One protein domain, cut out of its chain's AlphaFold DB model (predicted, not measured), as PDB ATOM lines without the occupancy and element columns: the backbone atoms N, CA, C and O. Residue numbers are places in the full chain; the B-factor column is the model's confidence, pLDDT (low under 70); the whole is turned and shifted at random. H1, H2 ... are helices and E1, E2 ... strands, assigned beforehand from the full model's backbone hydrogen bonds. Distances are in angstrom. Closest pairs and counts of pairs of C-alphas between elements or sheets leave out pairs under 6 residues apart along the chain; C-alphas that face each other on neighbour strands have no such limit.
ATOM      1  N   PHE A   3      95.827 123.151  81.898       90.75
ATOM      2  CA  PHE A   3      95.547 124.432  81.258       90.75
ATOM      3  C   PHE A   3      95.590 125.539  82.307       90.75
ATOM      4  O   PHE A   3      95.434 125.261  83.496       90.75
ATOM      5  N   GLN A   4      95.813 126.778  81.884       91.81
ATOM      6  CA  GLN A   4      95.765 127.941  82.763       91.81
ATOM      7  C   GLN A   4      94.582 128.817  82.367       91.81
ATOM      8  O   GLN A   4      94.537 129.298  81.242       91.81
ATOM      9  N   VAL A   5      93.648 129.025  83.291       93.62
ATOM     10  CA  VAL A   5      92.488 129.902  83.085       93.62
ATOM     11  C   VAL A   5      92.717 131.194  83.869       93.62
ATOM     12  O   VAL A   5      93.041 131.117  85.061       93.62
ATOM     13  N   PRO A   6      92.611 132.376  83.241       93.44
ATOM     14  CA  PRO A   6      92.715 133.640  83.956       93.44
ATOM     15  C   PRO A   6      91.513 133.823  84.891       93.44
ATOM     16  O   PRO A   6      90.382 133.509  84.541       93.44
ATOM     17  N   CYS A   7      91.766 134.328  86.094       95.00
ATOM     18  CA  CYS A   7      90.742 134.787  87.025       95.00
ATOM     19  C   CYS A   7      90.773 136.319  87.083       95.00
ATOM     20  O   CYS A   7      91.840 136.917  86.938       95.00
ATOM     21  N   GLU A   8      89.637 136.951  87.371       93.31
ATOM     22  CA  GLU A   8      89.510 138.413  87.502       93.31
ATOM     23  C   GLU A   8      90.447 139.016  88.558       93.31
ATOM     24  O   GLU A   8      90.882 140.154  88.435       93.31
ATOM     25  N   CYS A   9      90.866 138.228  89.554       92.88
ATOM     26  CA  CYS A   9      91.883 138.640  90.526       92.88
ATOM     27  C   CYS A   9      93.316 138.752  89.953       92.88
ATOM     28  O   CYS A   9      94.267 138.931  90.711       92.88
ATOM     29  N   GLY A  10      93.505 138.548  88.645       93.56
ATOM     30  CA  GLY A  10      94.800 138.581  87.954       93.56
ATOM     31  C   GLY A  10      95.628 137.297  88.077       93.56
ATOM     32  O   GLY A  10      96.661 137.153  87.421       93.56
ATOM     33  N   ARG A  11      95.193 136.324  88.888       92.94
ATOM     34  CA  ARG A  11      95.863 135.019  89.022       92.94
ATOM     35  C   ARG A  11      95.419 134.053  87.923       92.94
ATOM     36  O   ARG A  11      94.297 134.125  87.431       92.94
ATOM     37  N   ARG A  12      96.279 133.088  87.592       92.88
ATOM     38  CA  ARG A  12      95.965 131.994  86.660       92.88
ATOM     39  C   ARG A  12      95.703 130.697  87.424       92.88
ATOM     40  O   ARG A  12      96.554 130.256  88.197       92.88
ATOM     41  N   LEU A  13      94.545 130.077  87.207       93.69
ATOM     42  CA  LEU A  13      94.193 128.780  87.787       93.69
ATOM     43  C   LEU A  13      94.669 127.642  86.887       93.69
ATOM     44  O   LEU A  13      94.283 127.565  85.724       93.69
ATOM     45  N   ALA A  14      95.462 126.726  87.443       92.38
ATOM     46  CA  ALA A  14      95.812 125.489  86.759       92.38
ATOM     47  C   ALA A  14      94.636 124.498  86.828       92.38
ATOM     48  O   ALA A  14      94.288 124.021  87.909       92.38
ATOM     49  N   VAL A  15      94.050 124.154  85.682       93.62
ATOM     50  CA  VAL A  15      92.924 123.216  85.566       93.62
ATOM     51  C   VAL A  15      93.310 122.003  84.727       93.62
ATOM     52  O   VAL A  15      94.035 122.105  83.742       93.62
ATOM     53  N   SER A  16      92.849 120.816  85.113       91.62
ATOM     54  CA  SER A  16      92.994 119.622  84.274       91.62
ATOM     55  C   SER A  16      91.911 119.595  83.198       91.62
ATOM     56  O   SER A  16      90.784 119.986  83.487       91.62
ATOM     57  N   GLY A  17      92.191 119.008  82.031       89.62
ATOM     58  CA  GLY A  17      91.171 118.812  80.986       89.62
ATOM     59  C   GLY A  17      89.903 118.074  81.452       89.62
ATOM     60  O   GLY A  17      88.830 118.329  80.928       89.62
ATOM     61  N   ALA A  18      89.994 117.237  82.494       91.75
ATOM     62  CA  ALA A  18      88.843 116.559  83.102       91.75
ATOM     63  C   ALA A  18      87.855 117.494  83.833       91.75
ATOM     64  O   ALA A  18      86.776 117.064  84.215       91.75
ATOM     65  N   ARG A  19      88.231 118.758  84.062       92.38
ATOM     66  CA  ARG A  19      87.404 119.782  84.721       92.38
ATOM     67  C   ARG A  19      86.950 120.876  83.749       92.38
ATOM     68  O   ARG A  19      86.564 121.954  84.187       92.38
ATOM     69  N   ALA A  20      87.048 120.633  82.443       94.62
ATOM     70  CA  ALA A  20      86.534 121.557  81.439       94.62
ATOM     71  C   ALA A  20      85.006 121.680  81.559       94.62
ATOM     72  O   ALA A  20      84.330 120.672  81.764       94.62
ATOM     73  N   GLY A  21      84.473 122.899  81.465       94.44
ATOM     74  CA  GLY A  21      83.049 123.183  81.684       94.44
ATOM     75  C   GLY A  21      82.588 123.171  83.150       94.44
ATOM     76  O   GLY A  21      81.422 123.445  83.412       94.44
ATOM     77  N   ALA A  22      83.466 122.865  84.112       95.69
ATOM     78  CA  ALA A  22      83.127 122.901  85.535       95.69
ATOM     79  C   ALA A  22      83.308 124.307  86.134       95.69
ATOM     80  O   ALA A  22      84.099 125.110  85.641       95.69
ATOM     81  N   THR A  23      82.646 124.585  87.255       96.38
ATOM     82  CA  THR A  23      82.860 125.815  88.035       96.38
ATOM     83  C   THR A  23      83.825 125.530  89.182       96.38
ATOM     84  O   THR A  23      83.621 124.589  89.950       96.38
ATOM     85  N   LEU A  24      84.892 126.319  89.306       95.31
ATOM     86  CA  LEU A  24      85.908 126.159  90.351       95.31
ATOM     87  C   LEU A  24      86.030 127.430  91.188       95.31
ATOM     88  O   LEU A  24      85.993 128.536  90.662       95.31
ATOM     89  N   VAL A  25      86.236 127.272  92.495       96.00
ATOM     90  CA  VAL A  25      86.498 128.398  93.399       96.00
ATOM     91  C   VAL A  25      87.982 128.766  93.323       96.00
ATOM     92  O   VAL A  25      88.860 127.937  93.574       96.00
ATOM     93  N   CYS A  26      88.279 130.012  92.959       95.50
ATOM     94  CA  CYS A  26      89.626 130.566  92.994       95.50
ATOM     95  C   CYS A  26      90.066 130.816  94.445       95.50
ATOM     96  O   CYS A  26      89.250 131.042  95.331       95.50
ATOM     97  N   LYS A  27      91.380 130.874  94.699       93.50
ATOM     98  CA  LYS A  27      91.924 131.241  96.022       93.50
ATOM     99  C   LYS A  27      91.500 132.638  96.506       93.50
ATOM    100  O   LYS A  27      91.681 132.934  97.677       93.50
ATOM    101  N   CYS A  28      90.999 133.500  95.620       94.44
ATOM    102  CA  CYS A  28      90.413 134.789  95.994       94.44
ATOM    103  C   CYS A  28      88.949 134.688  96.462       94.44
ATOM    104  O   CYS A  28      88.364 135.706  96.800       94.44
ATOM    105  N   GLY A  29      88.351 133.492  96.450       95.69
ATOM    106  CA  GLY A  29      86.954 133.251  96.814       95.69
ATOM    107  C   GLY A  29      85.963 133.351  95.650       95.69
ATOM    108  O   GLY A  29      84.846 132.864  95.783       95.69
ATOM    109  N   LEU A  30      86.352 133.913  94.497       95.69
ATOM    110  CA  LEU A  30      85.462 133.996  93.333       95.69
ATOM    111  C   LEU A  30      85.265 132.642  92.645       95.69
ATOM    112  O   LEU A  30      86.206 131.857  92.490       95.69
ATOM    113  N   LEU A  31      84.041 132.416  92.169       96.31
ATOM    114  CA  LEU A  31      83.686 131.307  91.291       96.31
ATOM    115  C   LEU A  31      84.135 131.629  89.862       96.31
ATOM    116  O   LEU A  31      83.713 132.622  89.281       96.31
ATOM    117  N   VAL A  32      84.992 130.783  89.299       96.19
ATOM    118  CA  VAL A  32      85.479 130.889  87.923       96.19
ATOM    119  C   VAL A  32      84.874 129.750  87.116       96.19
ATOM    120  O   VAL A  32      85.071 128.574  87.443       96.19
ATOM    121  N   GLN A  33      84.144 130.091  86.058       95.94
ATOM    122  CA  GLN A  33      83.634 129.109  85.110       95.94
ATOM    123  C   GLN A  33      84.772 128.679  84.180       95.94
ATOM    124  O   GLN A  33      85.395 129.507  83.516       95.94
ATOM    125  N   VAL A  34      85.091 127.385  84.169       95.75
ATOM    126  CA  VAL A  34      86.138 126.848  83.300       95.75
ATOM    127  C   VAL A  34      85.569 126.708  81.883       95.75
ATOM    128  O   VAL A  34      84.554 126.025  81.727       95.75
ATOM    129  N   PRO A  35      86.222 127.284  80.854       94.19
ATOM    130  CA  PRO A  35      85.812 127.139  79.458       94.19
ATOM    131  C   PRO A  35      85.703 125.676  79.009       94.19
ATOM    132  O   PRO A  35      86.242 124.754  79.644       94.19
ATOM    133  N   GLY A  36      85.026 125.449  77.886       95.81
ATOM    134  CA  GLY A  36      84.914 124.120  77.292       95.81
ATOM    135  C   GLY A  36      86.282 123.556  76.885       95.81
ATOM    136  O   GLY A  36      87.242 124.288  76.653       95.81
ATOM    137  N   LEU A  37      86.392 122.228  76.748       92.94
ATOM    138  CA  LEU A  37      87.680 121.588  76.430       92.94
ATOM    139  C   LEU A  37      88.263 122.070  75.089       92.94
ATOM    140  O   LEU A  37      89.481 122.097  74.926       92.94
ATOM    141  N   ARG A  38      87.395 122.437  74.139       91.38
ATOM    142  CA  ARG A  38      87.785 122.968  72.829       91.38
ATOM    143  C   ARG A  38      88.432 124.347  72.961       91.38
ATOM    144  O   ARG A  38      89.576 124.506  72.565       91.38
ATOM    145  N   GLU A  39      87.773 125.267  73.657       92.31
ATOM    146  CA  GLU A  39      88.281 126.621  73.921       92.31
ATOM    147  C   GLU A  39      89.591 126.598  74.720       92.31
ATOM    148  O   GLU A  39      90.515 127.350  74.428       92.31
ATOM    149  N   LEU A  40      89.719 125.685  75.689       91.25
ATOM    150  CA  LEU A  40      90.971 125.491  76.429       91.25
ATOM    151  C   LEU A  40      92.130 125.028  75.535       91.25
ATOM    152  O   LEU A  40      93.280 125.355  75.824       91.25
ATOM    153  N   ARG A  41      91.854 124.246  74.485       88.88
ATOM    154  CA  ARG A  41      92.868 123.831  73.505       88.88
ATOM    155  C   ARG A  41      93.222 124.967  72.558       88.88
ATOM    156  O   ARG A  41      94.403 125.142  72.293       88.88
ATOM    157  N   ASP A  42      92.235 125.742  72.124       89.31
ATOM    158  CA  ASP A  42      92.441 126.884  71.228       89.31
ATOM    159  C   ASP A  42      93.209 128.019  71.933       89.31
ATOM    160  O   ASP A  42      94.044 128.684  71.327       89.31
ATOM    161  N   ALA A  43      92.991 128.194  73.240       85.50
ATOM    162  CA  ALA A  43      93.716 129.155  74.071       85.50
ATOM    163  C   ALA A  43      95.107 128.665  74.522       85.50
ATOM    164  O   ALA A  43      95.901 129.451  75.048       85.50
ATOM    165  N   ALA A  44      95.418 127.373  74.372       85.12
ATOM    166  CA  ALA A  44      96.727 126.846  74.730       85.12
ATOM    167  C   ALA A  44      97.750 127.194  73.634       85.12
ATOM    168  O   ALA A  44      97.493 126.954  72.457       85.12
ATOM    169  N   PRO A  45      98.944 127.705  73.985       81.75
ATOM    170  CA  PRO A  45      99.980 127.947  72.990       81.75
ATOM    171  C   PRO A  45     100.363 126.628  72.309       81.75
ATOM    172  O   PRO A  45     100.564 125.620  72.993       81.75
ATOM    173  N   ALA A  46     100.504 126.637  70.979       74.12
ATOM    174  CA  ALA A  46     100.807 125.447  70.175       74.12
ATOM    175  C   ALA A  46     102.001 124.642  70.731       74.12
ATOM    176  O   ALA A  46     101.917 123.425  70.889       74.12
ATOM    177  N   ALA A  47     103.049 125.333  71.193       69.00
ATOM    178  CA  ALA A  47     104.225 124.717  71.812       69.00
ATOM    179  C   ALA A  47     103.923 123.911  73.099       69.00
ATOM    180  O   ALA A  47     104.637 122.962  73.427       69.00
ATOM    181  N   ALA A  48     102.884 124.267  73.864       73.19
ATOM    182  CA  ALA A  48     102.474 123.505  75.047       73.19
ATOM    183  C   ALA A  48     101.716 122.224  74.673       73.19
ATOM    184  O   ALA A  48     101.862 121.209  75.356       73.19
ATOM    185  N   LEU A  49     100.945 122.255  73.580       72.50
ATOM    186  CA  LEU A  49     100.274 121.074  73.035       72.50
ATOM    187  C   LEU A  49     101.292 120.079  72.463       72.50
ATOM    188  O   LEU A  49     101.176 118.882  72.719       72.50
ATOM    189  N   GLU A  50     102.322 120.572  71.773       72.81
ATOM    190  CA  GLU A  50     103.406 119.747  71.233       72.81
ATOM    191  C   GLU A  50     104.204 119.044  72.332       72.81
ATOM    192  O   GLU A  50     104.409 117.835  72.250       72.81
ATOM    193  N   ARG A  51     104.577 119.741  73.416       72.06
ATOM    194  CA  ARG A  51     105.300 119.122  74.546       72.06
ATOM    195  C   ARG A  51     104.501 118.023  75.244       72.06
ATOM    196  O   ARG A  51     105.069 117.009  75.643       72.06
ATOM    197  N   ASP A  52     103.192 118.210  75.418       71.94
ATOM    198  CA  ASP A  52     102.332 117.192  76.035       71.94
ATOM    199  C   ASP A  52     102.084 116.001  75.089       71.94
ATOM    200  O   ASP A  52     101.924 114.870  75.560       71.94
ATOM    201  N   ALA A  53     102.069 116.232  73.772       70.31
ATOM    202  CA  ALA A  53     102.002 115.175  72.766       70.31
ATOM    203  C   ALA A  53     103.309 114.373  72.704       70.31
ATOM    204  O   ALA A  53     103.267 113.144  72.708       70.31
ATOM    205  N   ASP A  54     104.456 115.051  72.726       70.62
ATOM    206  CA  ASP A  54     105.783 114.434  72.715       70.62
ATOM    207  C   ASP A  54     106.038 113.613  73.986       70.62
ATOM    208  O   ASP A  54     106.451 112.459  73.925       70.62
ATOM    209  N   ARG A  55     105.622 114.121  75.156       74.06
ATOM    210  CA  ARG A  55     105.704 113.381  76.427       74.06
ATOM    211  C   ARG A  55     104.932 112.058  76.420       74.06
ATOM    212  O   ARG A  55     105.253 111.160  77.198       74.06
ATOM    213  N   LYS A  56     103.882 111.951  75.602       72.44
ATOM    214  CA  LYS A  56     103.080 110.730  75.466       72.44
ATOM    215  C   LYS A  56     103.572 109.801  74.364       72.44
ATOM    216  O   LYS A  56     103.085 108.671  74.310       72.44
ATOM    217  N   ARG A  57     104.497 110.227  73.498       66.75
ATOM    218  CA  ARG A  57     105.065 109.319  72.504       66.75
ATOM    219  C   ARG A  57     105.922 108.288  73.245       66.75
ATOM    220  O   ARG A  57     106.793 108.673  74.028       66.75
TER     221      ARG A  57
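Overview. This is residues 3 to 57 of the 152 residues of an uncharacterized protein of Fimbriiglobus ruber (UniProt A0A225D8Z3). Two small hairpins of strands, E1 with E2 and E3 with E4, point their turns toward the same end of an elongated model, and toward the other end come the short helix H1 and then the helix H2, which makes a free arm with its residues 50 to 56. The two hairpins are two separate sheets of two antiparallel strands, so loosely set that no strand of one is near enough to touch a strand of the other. The printed part has 55 residues with four named strands and two named helices, in the order E1, E2, E3, E4, H1, H2, and its class is mixed, helices and strands. It is only just loose, close to compact, with a radius of gyration of the C-alphas of 12.2 A, and its C-alphas span 38 by 19 by 16 A, only just elongated.

Along the chain. Strand E1 is residues 3 to 6, 10.0 A from first to last C-alpha, and begins at C-alpha 3 at (95.547, 124.432, 81.258). Strand E2 is residues 12 to 16, 12.9 A long. Strand E3 is residues 23 to 25, 7.0 A, and strand E4 is residues 31 to 33, 6.6 A. Helix H1 is residues 37 to 42, 8.8 A, with C-alpha 37 at (87.680, 121.588, 76.430). Helix H2 is residues 46 to 56, 15.8 A, and ends at C-alpha 56 at (103.080, 110.730, 75.466).

Arrangement. E1 and E2 form a hairpin, antiparallel at 146 degrees between their directions. The C-alphas of Gln 4 and Ala 14 face each other at 4.7 A, and N 5 and O 13, 2.9 A apart, are within hydrogen-bond range, as are N 15 and O 3 at 2.8 A. The closest C-alphas of E1 and H1 are those of Phe 3 and Leu 40, 6.7 A apart. E3 and E4 form the second hairpin, antiparallel at 148 degrees, with N 24 and O 32 within hydrogen-bond range at 2.9 A. E1 is apart from E3 and E4, and E2 is apart from E3 and E4. H1 and H2 are close but not clearly touching, with the C-alphas of Arg 41 and Leu 49 closest at 7.9 A. They run opposite ways at a steep tilt of 57 degrees. H2 is apart from E1, E2, E3 and E4. Every O i to N i+4 pair is within hydrogen-bond range in H1, and 6 of 7 are in H2.

Size, cuts and confidence. The two C-alphas farthest apart are those of Gly 29 and Arg 57, 38.6 A. Residues 50 to 57, of which 50 to 56 belong to H2, stand free, and without them the body spans 31 by 19 by 13 A. The printed part has no cut. The links E1 to E2, E3 to E4, E4 to H1 and H1 to H2 are tight, the link E2 to E3 is short, and no link is long. The mean pLDDT of the printed part is 88.3 and that of H2 is 72; residues 47 and 57 are under 70.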